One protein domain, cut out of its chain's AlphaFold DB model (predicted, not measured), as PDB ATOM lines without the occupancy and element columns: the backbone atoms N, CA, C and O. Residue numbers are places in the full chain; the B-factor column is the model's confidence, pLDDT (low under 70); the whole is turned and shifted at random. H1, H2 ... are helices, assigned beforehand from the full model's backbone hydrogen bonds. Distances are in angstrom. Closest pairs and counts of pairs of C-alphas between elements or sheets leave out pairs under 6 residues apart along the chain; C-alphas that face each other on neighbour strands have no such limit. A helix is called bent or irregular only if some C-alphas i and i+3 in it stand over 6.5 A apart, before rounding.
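This is residues 91 to 195 of the 219 residues of an uncharacterized protein of Crocinitomicaceae bacterium (UniProt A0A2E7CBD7). Two long helices, H3 and H4, form a V closed by a tight link, and the bent helix H2 spans the V on one side, its arm H2a packed on H4 and its arm H2b on the first part of H3. The short H1 sits by H4, toward the open end. The printed part has 105 residues with four named helices, H1, H2, H3, H4 in chain order, and no named strand: all helix. It is loose, with a radius of gyration of the C-alphas of 16.4 A, and flat, spanning 53 by 35 by 15 A.

H1 is residues 91 to 94, with C-alpha 91 at (-30.760, -21.786, -26.590). H2, residues 96 to 118, was assigned as one helix by its hydrogen bonds but is bent, C-alphas 105 and 108 being 7.9 A apart; its arms are H2a, residues 96 to 105, and H2b, residues 108 to 118. H2a is irregular, with C-alphas 102 and 105 7.6 A apart. H3, residues 123 to 155, is 46.7 A long, has a kink of 37 degrees near residue 138, and is only just irregular, with C-alphas 124 and 127 6.7 A apart. H4, residues 161 to 195, is 50.1 A long and ends at C-alpha 195, (-35.360, -39.327, -26.710).

The hub H4 touches H1 with residues 182 to 189 alone, closest at the C-alphas of Ala 92 and Asn 186, 5.0 A. H2a touches H4, closest at C-alphas 102 and 175, 4.0 A, opposite ways at 36 degrees, only just a steep tilt. H2b and H3 form a hairpin at a shallow tilt of 13 degrees, closest at C-alphas 117 and 126, 5.3 A. H3 and H4 form a hairpin at a steep tilt of 39 degrees, closest at C-alphas 150 and 164, 4.5 A. H2b and H4 are apart. Every O i to N i+4 pair is within hydrogen-bond range in H2b and H4; H2a has 5 of 6, H3 24 of 29, and H1 is too short for one.

The farthest C-alphas, of Lys 155 and Gly 195, are 53.8 A apart. The printed part has no cut, its three links are tight, and no printed residue is under 70 in pLDDT.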
ATOM      1  N   LEU A  91     -31.931 -22.651 -26.543       86.75
ATOM      2  CA  LEU A  91     -30.760 -21.786 -26.590       86.75
ATOM      3  C   LEU A  91     -29.635 -22.405 -27.433       86.75
ATOM      4  O   LEU A  91     -28.977 -21.683 -28.174       86.75
ATOM      5  N   ALA A  92     -29.487 -23.734 -27.422       83.00
ATOM      6  CA  ALA A  92     -28.512 -24.433 -28.259       83.00
ATOM      7  C   ALA A  92     -28.702 -24.143 -29.758       83.00
ATOM      8  O   ALA A  92     -27.739 -23.851 -30.461       83.00
ATOM      9  N   ARG A  93     -29.956 -24.138 -30.237       87.88
ATOM     10  CA  ARG A  93     -30.273 -23.813 -31.637       87.88
ATOM     11  C   ARG A  93     -30.116 -22.332 -31.946       87.88
ATOM     12  O   ARG A  93     -29.647 -21.987 -33.024       87.88
ATOM     13  N   LEU A  94     -30.501 -21.462 -31.014       91.88
ATOM     14  CA  LEU A  94     -30.392 -20.012 -31.198       91.88
ATOM     15  C   LEU A  94     -28.934 -19.544 -31.295       91.88
ATOM     16  O   LEU A  94     -28.660 -18.560 -31.973       91.88
ATOM     17  N   LEU A  95     -28.000 -20.254 -30.656       91.88
ATOM     18  CA  LEU A  95     -26.574 -19.942 -30.721       91.88
ATOM     19  C   LEU A  95     -25.880 -20.452 -31.993       91.88
ATOM     20  O   LEU A  95     -24.772 -20.003 -32.273       91.88
ATOM     21  N   LEU A  96     -26.489 -21.343 -32.787       90.00
ATOM     22  CA  LEU A  96     -25.846 -21.902 -33.989       90.00
ATOM     23  C   LEU A  96     -25.328 -20.836 -34.972       90.00
ATOM     24  O   LEU A  96     -24.172 -20.952 -35.382       90.00
ATOM     25  N   PRO A  97     -26.090 -19.776 -35.317       92.75
ATOM     26  CA  PRO A  97     -25.589 -18.726 -36.204       92.75
ATOM     27  C   PRO A  97     -24.367 -18.000 -35.631       92.75
ATOM     28  O   PRO A  97     -23.429 -17.688 -36.361       92.75
ATOM     29  N   ILE A  98     -24.340 -17.784 -34.311       92.31
ATOM     30  CA  ILE A  98     -23.182 -17.209 -33.614       92.31
ATOM     31  C   ILE A  98     -21.997 -18.171 -33.701       92.31
ATOM     32  O   ILE A  98     -20.878 -17.738 -33.951       92.31
ATOM     33  N   GLY A  99     -22.243 -19.476 -33.571       90.62
ATOM     34  CA  GLY A  99     -21.240 -20.511 -33.797       90.62
ATOM     35  C   GLY A  99     -20.644 -20.455 -35.206       90.62
ATOM     36  O   GLY A  99     -19.427 -20.530 -35.350       90.62
ATOM     37  N   TRP A 100     -21.461 -20.272 -36.245       90.50
ATOM     38  CA  TRP A 100     -20.965 -20.145 -37.621       90.50
ATOM     39  C   TRP A 100     -20.089 -18.908 -37.816       90.50
ATOM     40  O   TRP A 100     -19.042 -19.003 -38.453       90.50
ATOM     41  N   LEU A 101     -20.470 -17.772 -37.225       92.31
ATOM     42  CA  LEU A 101     -19.640 -16.564 -37.228       92.31
ATOM     43  C   LEU A 101     -18.340 -16.771 -36.443       92.31
ATOM     44  O   LEU A 101     -17.273 -16.372 -36.895       92.31
ATOM     45  N   ALA A 102     -18.408 -17.435 -35.293       91.12
ATOM     46  CA  ALA A 102     -17.246 -17.759 -34.476       91.12
ATOM     47  C   ALA A 102     -16.242 -18.642 -35.245       91.12
ATOM     48  O   ALA A 102     -15.044 -18.386 -35.218       91.12
ATOM     49  N   GLN A 103     -16.735 -19.626 -35.996       91.81
ATOM     50  CA  GLN A 103     -15.937 -20.567 -36.786       91.81
ATOM     51  C   GLN A 103     -15.461 -20.004 -38.138       91.81
ATOM     52  O   GLN A 103     -14.617 -20.623 -38.791       91.81
ATOM     53  N   ALA A 104     -15.985 -18.858 -38.585       91.75
ATOM     54  CA  ALA A 104     -15.747 -18.329 -39.928       91.75
ATOM     55  C   ALA A 104     -14.258 -18.270 -40.343       91.75
ATOM     56  O   ALA A 104     -13.957 -18.713 -41.455       91.75
ATOM     57  N   PRO A 105     -13.304 -17.857 -39.476       89.38
ATOM     58  CA  PRO A 105     -11.873 -17.837 -39.818       89.38
ATOM     59  C   PRO A 105     -11.279 -19.206 -40.185       89.38
ATOM     60  O   PRO A 105     -10.246 -19.285 -40.850       89.38
ATOM     61  N   SER A 106     -11.919 -20.283 -39.730       90.69
ATOM     62  CA  SER A 106     -11.440 -21.663 -39.841       90.69
ATOM     63  C   SER A 106     -12.372 -22.554 -40.673       90.69
ATOM     64  O   SER A 106     -12.166 -23.766 -40.751       90.69
ATOM     65  N   ALA A 107     -13.431 -21.995 -41.267       88.75
ATOM     66  CA  ALA A 107     -14.483 -22.765 -41.930       88.75
ATOM     67  C   ALA A 107     -13.955 -23.577 -43.126       88.75
ATOM     68  O   ALA A 107     -14.265 -24.762 -43.264       88.75
ATOM     69  N   ILE A 108     -13.104 -22.966 -43.955       87.50
ATOM     70  CA  ILE A 108     -12.515 -23.615 -45.136       87.50
ATOM     71  C   ILE A 108     -11.579 -24.752 -44.710       87.50
ATOM     72  O   ILE A 108     -11.624 -25.850 -45.262       87.50
ATOM     73  N   GLN A 109     -10.757 -24.520 -43.690       88.69
ATOM     74  CA  GLN A 109      -9.836 -25.507 -43.140       88.69
ATOM     75  C   GLN A 109     -10.605 -26.698 -42.574       88.69
ATOM     76  O   GLN A 109     -10.278 -27.841 -42.884       88.69
ATOM     77  N   HIS A 110     -11.669 -26.442 -41.806       86.25
ATOM     78  CA  HIS A 110     -12.547 -27.489 -41.294       86.25
ATOM     79  C   HIS A 110     -13.197 -28.286 -42.424       86.25
ATOM     80  O   HIS A 110     -13.265 -29.510 -42.332       86.25
ATOM     81  N   TYR A 111     -13.624 -27.634 -43.508       88.56
ATOM     82  CA  TYR A 111     -14.155 -28.326 -44.682       88.56
ATOM     83  C   TYR A 111     -13.130 -29.302 -45.281       88.56
ATOM     84  O   TYR A 111     -13.450 -30.472 -45.489       88.56
ATOM     85  N   PHE A 112     -11.882 -28.870 -45.496       86.94
ATOM     86  CA  PHE A 112     -10.829 -29.742 -46.032       86.94
ATOM     87  C   PHE A 112     -10.430 -30.867 -45.069       86.94
ATOM     88  O   PHE A 112     -10.296 -32.014 -45.495       86.94
ATOM     89  N   ILE A 113     -10.272 -30.563 -43.777       86.88
ATOM     90  CA  ILE A 113      -9.930 -31.555 -42.747       86.88
ATOM     91  C   ILE A 113     -11.030 -32.614 -42.648       86.88
ATOM     92  O   ILE A 113     -10.728 -33.806 -42.627       86.88
ATOM     93  N   ASN A 114     -12.301 -32.206 -42.646       85.88
ATOM     94  CA  ASN A 114     -13.419 -33.142 -42.607       85.88
ATOM     95  C   ASN A 114     -13.501 -33.974 -43.883       85.88
ATOM     96  O   ASN A 114     -13.524 -35.196 -43.788       85.88
ATOM     97  N   LYS A 115     -13.435 -33.346 -45.062       87.31
ATOM     98  CA  LYS A 115     -13.466 -34.052 -46.351       87.31
ATOM     99  C   LYS A 115     -12.389 -35.135 -46.444       87.31
ATOM    100  O   LYS A 115     -12.677 -36.254 -46.863       87.31
ATOM    101  N   ASN A 116     -11.164 -34.821 -46.029       84.94
ATOM    102  CA  ASN A 116     -10.055 -35.771 -46.077       84.94
ATOM    103  C   ASN A 116     -10.140 -36.814 -44.952       84.94
ATOM    104  O   ASN A 116      -9.855 -37.988 -45.181       84.94
ATOM    105  N   GLY A 117     -10.566 -36.411 -43.752       80.81
ATOM    106  CA  GLY A 117     -10.733 -37.310 -42.612       80.81
ATOM    107  C   GLY A 117     -11.860 -38.321 -42.797       80.81
ATOM    108  O   GLY A 117     -11.698 -39.484 -42.441       80.81
ATOM    109  N   ASP A 118     -12.973 -37.925 -43.408       82.94
ATOM    110  CA  ASP A 118     -14.102 -38.821 -43.688       82.94
ATOM    111  C   ASP A 118     -13.776 -39.829 -44.803       82.94
ATOM    112  O   ASP A 118     -14.340 -40.925 -44.835       82.94
ATOM    113  N   GLY A 119     -12.794 -39.510 -45.653       80.88
ATOM    114  CA  GLY A 119     -12.218 -40.429 -46.637       80.88
ATOM    115  C   GLY A 119     -11.366 -41.554 -46.033       80.88
ATOM    116  O   GLY A 119     -11.052 -42.526 -46.725       80.88
ATOM    117  N   VAL A 120     -11.002 -41.479 -44.747       82.25
ATOM    118  CA  VAL A 120     -10.240 -42.542 -44.079       82.25
ATOM    119  C   VAL A 120     -11.144 -43.758 -43.853       82.25
ATOM    120  O   VAL A 120     -12.180 -43.685 -43.186       82.25
ATOM    121  N   LYS A 121     -10.733 -44.908 -44.407       79.38
ATOM    122  CA  LYS A 121     -11.508 -46.165 -44.376       79.38
ATOM    123  C   LYS A 121     -11.729 -46.708 -42.963       79.38
ATOM    124  O   LYS A 121     -12.794 -47.238 -42.673       79.38
ATOM    125  N   LYS A 122     -10.718 -46.597 -42.101       77.31
ATOM    126  CA  LYS A 122     -10.754 -47.101 -40.724       77.31
ATOM    127  C   LYS A 122     -11.271 -46.024 -39.779       77.31
ATOM    128  O   LYS A 122     -10.662 -44.958 -39.679       77.31
ATOM    129  N   ILE A 123     -12.381 -46.303 -39.098       72.19
ATOM    130  CA  ILE A 123     -13.092 -45.335 -38.251       72.19
ATOM    131  C   ILE A 123     -12.200 -44.873 -37.094       72.19
ATOM    132  O   ILE A 123     -12.146 -43.681 -36.799       72.19
ATOM    133  N   GLU A 124     -11.422 -45.787 -36.519       75.06
ATOM    134  CA  GLU A 124     -10.502 -45.531 -35.412       75.06
ATOM    135  C   GLU A 124      -9.393 -44.521 -35.755       75.06
ATOM    136  O   GLU A 124      -8.932 -43.791 -34.882       75.06
ATOM    137  N   PHE A 125      -9.010 -44.404 -37.032       77.94
ATOM    138  CA  PHE A 125      -7.990 -43.449 -37.476       77.94
ATOM    139  C   PHE A 125      -8.569 -42.110 -37.940       77.94
ATOM    140  O   PHE A 125      -7.808 -41.156 -38.100       77.94
ATOM    141  N   ARG A 126      -9.893 -41.999 -38.126       79.56
ATOM    142  CA  ARG A 126     -10.535 -40.744 -38.557       79.56
ATOM    143  C   ARG A 126     -10.269 -39.615 -37.572       79.56
ATOM    144  O   ARG A 126      -9.920 -38.519 -37.991       79.56
ATOM    145  N   SER A 127     -10.398 -39.886 -36.272       73.38
ATOM    146  CA  SER A 127     -10.169 -38.880 -35.227       73.38
ATOM    147  C   SER A 127      -8.712 -38.407 -35.219       73.38
ATOM    148  O   SER A 127      -8.446 -37.213 -35.349       73.38
ATOM    149  N   THR A 128      -7.757 -39.341 -35.212       80.25
ATOM    150  CA  THR A 128      -6.319 -39.033 -35.262       80.25
ATOM    151  C   THR A 128      -5.945 -38.251 -36.519       80.25
ATOM    152  O   THR A 128      -5.191 -37.282 -36.447       80.25
ATOM    153  N   PHE A 129      -6.512 -38.624 -37.670       82.81
ATOM    154  CA  PHE A 129      -6.280 -37.938 -38.938       82.81
ATOM    155  C   PHE A 129      -6.942 -36.559 -39.008       82.81
ATOM    156  O   PHE A 129      -6.477 -35.712 -39.755       82.81
ATOM    157  N   LYS A 130      -8.012 -36.289 -38.257       83.12
ATOM    158  CA  LYS A 130      -8.583 -34.937 -38.174       83.12
ATOM    159  C   LYS A 130      -7.775 -34.050 -37.222       83.12
ATOM    160  O   LYS A 130      -7.496 -32.898 -37.548       83.12
ATOM    161  N   ILE A 131      -7.351 -34.597 -36.082       81.94
ATOM    162  CA  ILE A 131      -6.612 -33.866 -35.042       81.94
ATOM    163  C   ILE A 131      -5.189 -33.522 -35.502       81.94
ATOM    164  O   ILE A 131      -4.780 -32.370 -35.385       81.94
ATOM    165  N   GLY A 132      -4.450 -34.486 -36.060       82.88
ATOM    166  CA  GLY A 132      -3.043 -34.316 -36.447       82.88
ATOM    167  C   GLY A 132      -2.809 -33.128 -37.392       82.88
ATOM    168  O   GLY A 132      -2.153 -32.164 -37.008       82.88
ATOM    169  N   PRO A 133      -3.382 -33.142 -38.605       80.50
ATOM    170  CA  PRO A 133      -3.346 -32.022 -39.537       80.50
ATOM    171  C   PRO A 133      -3.982 -30.754 -38.966       80.50
ATOM    172  O   PRO A 133      -3.470 -29.667 -39.221       80.50
ATOM    173  N   GLY A 134      -5.049 -30.865 -38.166       83.31
ATOM    174  CA  GLY A 134      -5.685 -29.719 -37.514       83.31
ATOM    175  C   GLY A 134      -4.712 -28.900 -36.663       83.31
ATOM    176  O   GLY A 134      -4.710 -27.676 -36.767       83.31
ATOM    177  N   MET A 135      -3.821 -29.556 -35.911       86.50
ATOM    178  CA  MET A 135      -2.827 -28.882 -35.062       86.50
ATOM    179  C   MET A 135      -1.812 -28.030 -35.836       86.50
ATOM    180  O   MET A 135      -1.279 -27.081 -35.271       86.50
ATOM    181  N   PHE A 136      -1.551 -28.332 -37.111       86.94
ATOM    182  CA  PHE A 136      -0.565 -27.600 -37.917       86.94
ATOM    183  C   PHE A 136      -1.217 -26.687 -38.954       86.94
ATOM    184  O   PHE A 136      -0.835 -25.526 -39.092       86.94
ATOM    185  N   ILE A 137      -2.230 -27.186 -39.664       87.62
ATOM    186  CA  ILE A 137      -2.921 -26.444 -40.720       87.62
ATOM    187  C   ILE A 137      -3.624 -25.228 -40.127       87.62
ATOM    188  O   ILE A 137      -3.529 -24.143 -40.696       87.62
ATOM    189  N   LEU A 138      -4.307 -25.371 -38.987       88.81
ATOM    190  CA  LEU A 138      -5.062 -24.259 -38.413       88.81
ATOM    191  C   LEU A 138      -4.142 -23.091 -38.008       88.81
ATOM    192  O   LEU A 138      -4.320 -22.018 -38.583       88.81
ATOM    193  N   PRO A 139      -3.100 -23.257 -37.166       90.31
ATOM    194  CA  PRO A 139      -2.243 -22.129 -36.795       90.31
ATOM    195  C   PRO A 139      -1.523 -21.486 -37.986       90.31
ATOM    196  O   PRO A 139      -1.494 -20.261 -38.093       90.31
ATOM    197  N   ILE A 140      -0.988 -22.289 -38.917       91.44
ATOM    198  CA  ILE A 140      -0.282 -21.768 -40.101       91.44
ATOM    199  C   ILE A 140      -1.238 -20.951 -40.967       91.44
ATOM    200  O   ILE A 140      -0.921 -19.832 -41.374       91.44
ATOM    201  N   THR A 141      -2.429 -21.485 -41.237       90.56
ATOM    202  CA  THR A 141      -3.406 -20.773 -42.062       90.56
ATOM    203  C   THR A 141      -3.922 -19.517 -41.375       90.56
ATOM    204  O   THR A 141      -4.134 -18.528 -42.070       90.56
ATOM    205  N   TRP A 142      -4.069 -19.491 -40.046       93.38
ATOM    206  CA  TRP A 142      -4.446 -18.268 -39.333       93.38
ATOM    207  C   TRP A 142      -3.374 -17.193 -39.411       93.38
ATOM    208  O   TRP A 142      -3.711 -16.028 -39.588       93.38
ATOM    209  N   ILE A 143      -2.094 -17.567 -39.335       94.00
ATOM    210  CA  ILE A 143      -0.996 -16.612 -39.519       94.00
ATOM    211  C   ILE A 143      -1.067 -16.007 -40.923       94.00
ATOM    212  O   ILE A 143      -1.016 -14.788 -41.068       94.00
ATOM    213  N   VAL A 144      -1.239 -16.831 -41.960       93.56
ATOM    214  CA  VAL A 144      -1.299 -16.358 -43.352       93.56
ATOM    215  C   VAL A 144      -2.538 -15.494 -43.599       93.56
ATOM    216  O   VAL A 144      -2.419 -14.348 -44.029       93.56
ATOM    217  N   THR A 145      -3.730 -16.013 -43.304       92.81
ATOM    218  CA  THR A 145      -5.004 -15.309 -43.543       92.81
ATOM    219  C   THR A 145      -5.145 -14.070 -42.666       92.81
ATOM    220  O   THR A 145      -5.529 -13.013 -43.166       92.81
ATOM    221  N   GLY A 146      -4.742 -14.157 -41.398       93.94
ATOM    222  CA  GLY A 146      -4.691 -13.028 -40.478       93.94
ATOM    223  C   GLY A 146      -3.727 -11.946 -40.945       93.94
ATOM    224  O   GLY A 146      -4.076 -10.774 -40.882       93.94
ATOM    225  N   SER A 147      -2.555 -12.308 -41.481       95.69
ATOM    226  CA  SER A 147      -1.600 -11.329 -42.029       95.69
ATOM    227  C   SER A 147      -2.154 -10.620 -43.263       95.69
ATOM    228  O   SER A 147      -2.025  -9.404 -43.379       95.69
ATOM    229  N   ILE A 148      -2.813 -11.350 -44.170       95.06
ATOM    230  CA  ILE A 148      -3.453 -10.766 -45.361       95.06
ATOM    231  C   ILE A 148      -4.556  -9.785 -44.947       95.06
ATOM    232  O   ILE A 148      -4.604  -8.659 -45.447       95.06
ATOM    233  N   LEU A 149      -5.420 -10.192 -44.015       94.31
ATOM    234  CA  LEU A 149      -6.534  -9.375 -43.545       94.31
ATOM    235  C   LEU A 149      -6.041  -8.143 -42.774       94.31
ATOM    236  O   LEU A 149      -6.501  -7.034 -43.026       94.31
ATOM    237  N   ALA A 150      -5.053  -8.314 -41.896       95.94
ATOM    238  CA  ALA A 150      -4.418  -7.229 -41.157       95.94
ATOM    239  C   ALA A 150      -3.718  -6.221 -42.074       95.94
ATOM    240  O   ALA A 150      -3.831  -5.015 -41.864       95.94
ATOM    241  N   TRP A 151      -3.024  -6.698 -43.110       97.00
ATOM    242  CA  TRP A 151      -2.414  -5.833 -44.118       97.00
ATOM    243  C   TRP A 151      -3.473  -5.041 -44.884       97.00
ATOM    244  O   TRP A 151      -3.325  -3.833 -45.047       97.00
ATOM    245  N   TRP A 152      -4.566  -5.688 -45.299       97.19
ATOM    246  CA  TRP A 152      -5.666  -5.008 -45.981       97.19
ATOM    247  C   TRP A 152      -6.332  -3.951 -45.087       97.19
ATOM    248  O   TRP A 152      -6.521  -2.821 -45.528       97.19
ATOM    249  N   LEU A 153      -6.623  -4.271 -43.823       95.81
ATOM    250  CA  LEU A 153      -7.188  -3.315 -42.862       95.81
ATOM    251  C   LEU A 153      -6.244  -2.136 -42.598       95.81
ATOM    252  O   LEU A 153      -6.694  -0.992 -42.555       95.81
ATOM    253  N   SER A 154      -4.943  -2.407 -42.468       96.12
ATOM    254  CA  SER A 154      -3.929  -1.375 -42.244       96.12
ATOM    255  C   SER A 154      -3.723  -0.489 -43.466       96.12
ATOM    256  O   SER A 154      -3.485   0.699 -43.304       96.12
ATOM    257  N   LYS A 155      -3.814  -1.041 -44.681       96.19
ATOM    258  CA  LYS A 155      -3.690  -0.285 -45.935       96.19
ATOM    259  C   LYS A 155      -4.853   0.687 -46.156       96.19
ATOM    260  O   LYS A 155      -4.674   1.688 -46.836       96.19
ATOM    261  N   ASN A 156      -6.033   0.371 -45.625       95.50
ATOM    262  CA  ASN A 156      -7.228   1.209 -45.731       95.50
ATOM    263  C   ASN A 156      -7.435   2.105 -44.493       95.50
ATOM    264  O   ASN A 156      -8.550   2.566 -44.270       95.50
ATOM    265  N   ASP A 157      -6.401   2.298 -43.665       93.50
ATOM    266  CA  ASP A 157      -6.431   3.118 -42.443       93.50
ATOM    267  C   ASP A 157      -7.536   2.743 -41.429       93.50
ATOM    268  O   ASP A 157      -7.908   3.539 -40.569       93.50
ATOM    269  N   ILE A 158      -8.054   1.508 -41.483       95.12
ATOM    270  CA  ILE A 158      -9.112   1.037 -40.574       95.12
ATOM    271  C   ILE A 158      -8.519   0.693 -39.205       95.12
ATOM    272  O   ILE A 158      -9.092   1.008 -38.164       95.12
ATOM    273  N   THR A 159      -7.397  -0.030 -39.179       94.69
ATOM    274  CA  THR A 159      -6.767  -0.523 -37.943       94.69
ATOM    275  C   THR A 159      -5.293  -0.864 -38.192       94.69
ATOM    276  O   THR A 159      -4.988  -1.457 -39.228       94.69
ATOM    277  N   PRO A 160      -4.368  -0.569 -37.252       96.19
ATOM    278  CA  PRO A 160      -2.969  -0.982 -37.356       96.19
ATOM    279  C   PRO A 160      -2.802  -2.491 -37.561       96.19
ATOM    280  O   PRO A 160      -3.494  -3.284 -36.920       96.19
ATOM    281  N   PHE A 161      -1.818  -2.889 -38.376       95.75
ATOM    282  CA  PHE A 161      -1.548  -4.295 -38.710       95.75
ATOM    283  C   PHE A 161      -1.575  -5.226 -37.488       95.75
ATOM    284  O   PHE A 161      -2.325  -6.196 -37.464       95.75
ATOM    285  N   TRP A 162      -0.809  -4.912 -36.441       94.44
ATOM    286  CA  TRP A 162      -0.703  -5.781 -35.264       94.44
ATOM    287  C   TRP A 162      -2.026  -5.960 -34.517       94.44
ATOM    288  O   TRP A 162      -2.284  -7.045 -34.000       94.44
ATOM    289  N   ILE A 163      -2.884  -4.937 -34.503       95.25
ATOM    290  CA  ILE A 163      -4.203  -5.005 -33.864       95.25
ATOM    291  C   ILE A 163      -5.146  -5.867 -34.708       95.25
ATOM    292  O   ILE A 163      -5.808  -6.752 -34.167       95.25
ATOM    293  N   GLY A 164      -5.164  -5.675 -36.032       94.44
ATOM    294  CA  GLY A 164      -5.956  -6.508 -36.942       94.44
ATOM    295  C   GLY A 164      -5.525  -7.977 -36.905       94.44
ATOM    296  O   GLY A 164      -6.364  -8.873 -36.831       94.44
ATOM    297  N   PHE A 165      -4.214  -8.225 -36.875       96.44
ATOM    298  CA  PHE A 165      -3.638  -9.564 -36.797       96.44
ATOM    299  C   PHE A 165      -3.976 -10.251 -35.471       96.44
ATOM    300  O   PHE A 165      -4.487 -11.371 -35.469       96.44
ATOM    301  N   ALA A 166      -3.743  -9.573 -34.342       95.50
ATOM    302  CA  ALA A 166      -4.061 -10.107 -33.022       95.50
ATOM    303  C   ALA A 166      -5.567 -10.361 -32.864       95.50
ATOM    304  O   ALA A 166      -5.959 -11.421 -32.381       95.50
ATOM    305  N   GLY A 167      -6.411  -9.432 -33.327       95.00
ATOM    306  CA  GLY A 167      -7.864  -9.584 -33.318       95.00
ATOM    307  C   GLY A 167      -8.326 -10.799 -34.122       95.00
ATOM    308  O   GLY A 167      -9.112 -11.602 -33.622       95.00
ATOM    309  N   PHE A 168      -7.780 -10.991 -35.326       95.19
ATOM    310  CA  PHE A 168      -8.064 -12.174 -36.138       95.19
ATOM    311  C   PHE A 168      -7.619 -13.464 -35.447       95.19
ATOM    312  O   PHE A 168      -8.378 -14.429 -35.404       95.19
ATOM    313  N   TYR A 169      -6.414 -13.490 -34.876       93.19
ATOM    314  CA  TYR A 169      -5.893 -14.677 -34.200       93.19
ATOM    315  C   TYR A 169      -6.735 -15.056 -32.973       93.19
ATOM    316  O   TYR A 169      -7.060 -16.228 -32.773       93.19
ATOM    317  N   VAL A 170      -7.144 -14.064 -32.173       94.06
ATOM    318  CA  VAL A 170      -8.061 -14.253 -31.038       94.06
ATOM    319  C   VAL A 170      -9.406 -14.781 -31.522       94.06
ATOM    320  O   VAL A 170      -9.898 -15.761 -30.962       94.06
ATOM    321  N   TRP A 171      -9.977 -14.189 -32.574       94.62
ATOM    322  CA  TRP A 171     -11.237 -14.645 -33.155       94.62
ATOM    323  C   TRP A 171     -11.138 -16.084 -33.663       94.62
ATOM    324  O   TRP A 171     -11.982 -16.899 -33.315       94.62
ATOM    325  N   ALA A 172     -10.091 -16.435 -34.407       93.50
ATOM    326  CA  ALA A 172      -9.912 -17.783 -34.933       93.50
ATOM    327  C   ALA A 172      -9.770 -18.830 -33.816       93.50
ATOM    328  O   ALA A 172     -10.400 -19.886 -33.870       93.50
ATOM    329  N   ASN A 173      -8.995 -18.530 -32.772       91.62
ATOM    330  CA  ASN A 173      -8.754 -19.465 -31.676       91.62
ATOM    331  C   ASN A 173      -9.992 -19.632 -30.775       91.62
ATOM    332  O   ASN A 173     -10.543 -20.728 -30.645       91.62
ATOM    333  N   TRP A 174     -10.486 -18.534 -30.200       93.50
ATOM    334  CA  TRP A 174     -11.647 -18.569 -29.307       93.50
ATOM    335  C   TRP A 174     -12.937 -18.903 -30.042       93.50
ATOM    336  O   TRP A 174     -13.815 -19.556 -29.478       93.50
ATOM    337  N   GLY A 175     -13.041 -18.493 -31.302       92.62
ATOM    338  CA  GLY A 175     -14.187 -18.776 -32.143       92.62
ATOM    339  C   GLY A 175     -14.365 -20.270 -32.400       92.62
ATOM    340  O   GLY A 175     -15.477 -20.775 -32.263       92.62
ATOM    341  N   ASN A 176     -13.277 -21.006 -32.637       89.94
ATOM    342  CA  ASN A 176     -13.326 -22.466 -32.774       89.94
ATOM    343  C   ASN A 176     -13.718 -23.172 -31.471       89.94
ATOM    344  O   ASN A 176     -14.512 -24.114 -31.491       89.94
ATOM    345  N   ILE A 177     -13.200 -22.712 -30.326       91.12
ATOM    346  CA  ILE A 177     -13.576 -23.252 -29.009       91.12
ATOM    347  C   ILE A 177     -15.069 -23.022 -28.755       91.12
ATOM    348  O   ILE A 177     -15.782 -23.931 -28.324       91.12
ATOM    349  N   LEU A 178     -15.552 -21.809 -29.031       92.56
ATOM    350  CA  LEU A 178     -16.956 -21.448 -28.874       92.56
ATOM    351  C   LEU A 178     -17.848 -22.272 -29.809       92.56
ATOM    352  O   LEU A 178     -18.854 -22.817 -29.357       92.56
ATOM    353  N   TYR A 179     -17.463 -22.417 -31.077       91.62
ATOM    354  CA  TYR A 179     -18.176 -23.253 -32.039       91.62
ATOM    355  C   TYR A 179     -18.276 -24.703 -31.563       91.62
ATOM    356  O   TYR A 179     -19.375 -25.252 -31.540       91.62
ATOM    357  N   GLY A 180     -17.173 -25.300 -31.097       89.25
ATOM    358  CA  GLY A 180     -17.174 -26.660 -30.553       89.25
ATOM    359  C   GLY A 180     -18.161 -26.836 -29.394       89.25
ATOM    360  O   GLY A 180     -18.920 -27.803 -29.369       89.25
ATOM    361  N   LYS A 181     -18.224 -25.862 -28.474       91.00
ATOM    362  CA  LYS A 181     -19.203 -25.862 -27.373       91.00
ATOM    363  C   LYS A 181     -20.645 -25.750 -27.874       91.00
ATOM    364  O   LYS A 181     -21.508 -26.480 -27.398       91.00
ATOM    365  N   ILE A 182     -20.912 -24.859 -28.830       91.75
ATOM    366  CA  ILE A 182     -22.258 -24.660 -29.395       91.75
ATOM    367  C   ILE A 182     -22.726 -25.909 -30.151       91.75
ATOM    368  O   ILE A 182     -23.875 -26.317 -29.997       91.75
ATOM    369  N   VAL A 183     -21.844 -26.546 -30.924       89.81
ATOM    370  CA  VAL A 183     -22.145 -27.809 -31.613       89.81
ATOM    371  C   VAL A 183     -22.455 -28.917 -30.607       89.81
ATOM    372  O   VAL A 183     -23.450 -29.614 -30.784       89.81
ATOM    373  N   GLY A 184     -21.679 -29.031 -29.522       88.50
ATOM    374  CA  GLY A 184     -21.971 -29.963 -28.428       88.50
ATOM    375  C   GLY A 184     -23.364 -29.743 -27.828       88.50
ATOM    376  O   GLY A 184     -24.165 -30.673 -27.773       88.50
ATOM    377  N   LEU A 185     -23.708 -28.493 -27.500       90.56
ATOM    378  CA  LEU A 185     -25.048 -28.142 -27.013       90.56
ATOM    379  C   LEU A 185     -26.153 -28.483 -28.025       90.56
ATOM    380  O   LEU A 185     -27.260 -28.859 -27.633       90.56
ATOM    381  N   ASN A 186     -25.892 -28.331 -29.326       91.06
ATOM    382  CA  ASN A 186     -26.864 -28.687 -30.356       91.06
ATOM    383  C   ASN A 186     -27.046 -30.208 -30.480       91.06
ATOM    384  O   ASN A 186     -28.177 -30.656 -30.647       91.06
ATOM    385  N   HIS A 187     -25.985 -31.003 -30.332       90.06
ATOM    386  CA  HIS A 187     -26.117 -32.458 -30.232       90.06
ATOM    387  C   HIS A 187     -26.928 -32.868 -28.998       90.06
ATOM    388  O   HIS A 187     -27.816 -33.709 -29.113       90.06
ATOM    389  N   ASP A 188     -26.732 -32.207 -27.853       90.00
ATOM    390  CA  ASP A 188     -27.559 -32.437 -26.659       90.00
ATOM    391  C   ASP A 188     -29.034 -32.115 -26.893       90.00
ATOM    392  O   ASP A 188     -29.927 -32.814 -26.406       90.00
ATOM    393  N   TYR A 189     -29.307 -31.063 -27.665       92.19
ATOM    394  CA  TYR A 189     -30.660 -30.725 -28.076       92.19
ATOM    395  C   TYR A 189     -31.269 -31.791 -28.993       92.19
ATOM    396  O   TYR A 189     -32.434 -32.150 -28.817       92.19
ATOM    397  N   GLU A 190     -30.522 -32.264 -29.990       91.69
ATOM    398  CA  GLU A 190     -30.969 -33.310 -30.914       91.69
ATOM    399  C   GLU A 190     -31.271 -34.608 -30.162       91.69
ATOM    400  O   GLU A 190     -32.331 -35.194 -30.379       91.69
ATOM    401  N   ASP A 191     -30.424 -34.977 -29.200       91.19
ATOM    402  CA  ASP A 191     -30.616 -36.142 -28.333       91.19
ATOM    403  C   ASP A 191     -31.862 -35.987 -27.457       91.19
ATOM    404  O   ASP A 191     -32.659 -36.913 -27.335       91.19
ATOM    405  N   ALA A 192     -32.103 -34.795 -26.905       91.31
ATOM    406  CA  ALA A 192     -33.326 -34.514 -26.153       91.31
ATOM    407  C   ALA A 192     -34.593 -34.639 -27.017       91.31
ATOM    408  O   ALA A 192     -35.636 -35.099 -26.545       91.31
ATOM    409  N   VAL A 193     -34.534 -34.206 -28.281       92.25
ATOM    410  CA  VAL A 193     -35.659 -34.323 -29.219       92.25
ATOM    411  C   VAL A 193     -35.894 -35.779 -29.605       92.25
ATOM    412  O   VAL A 193     -37.045 -36.210 -29.599       92.25
ATOM    413  N   GLU A 194     -34.834 -36.523 -29.904       92.81
ATOM    414  CA  GLU A 194     -34.911 -37.935 -30.272       92.81
ATOM    415  C   GLU A 194     -35.421 -38.793 -29.109       92.81
ATOM    416  O   GLU A 194     -36.371 -39.549 -29.288       92.81
ATOM    417  N   GLY A 195     -34.882 -38.619 -27.899       92.62
ATOM    418  CA  GLY A 195     -35.360 -39.327 -26.710       92.62
ATOM    419  C   GLY A 195     -36.824 -39.017 -26.399       92.62
ATOM    420  O   GLY A 195     -37.622 -39.928 -26.192       92.62
TER     421      GLY A 195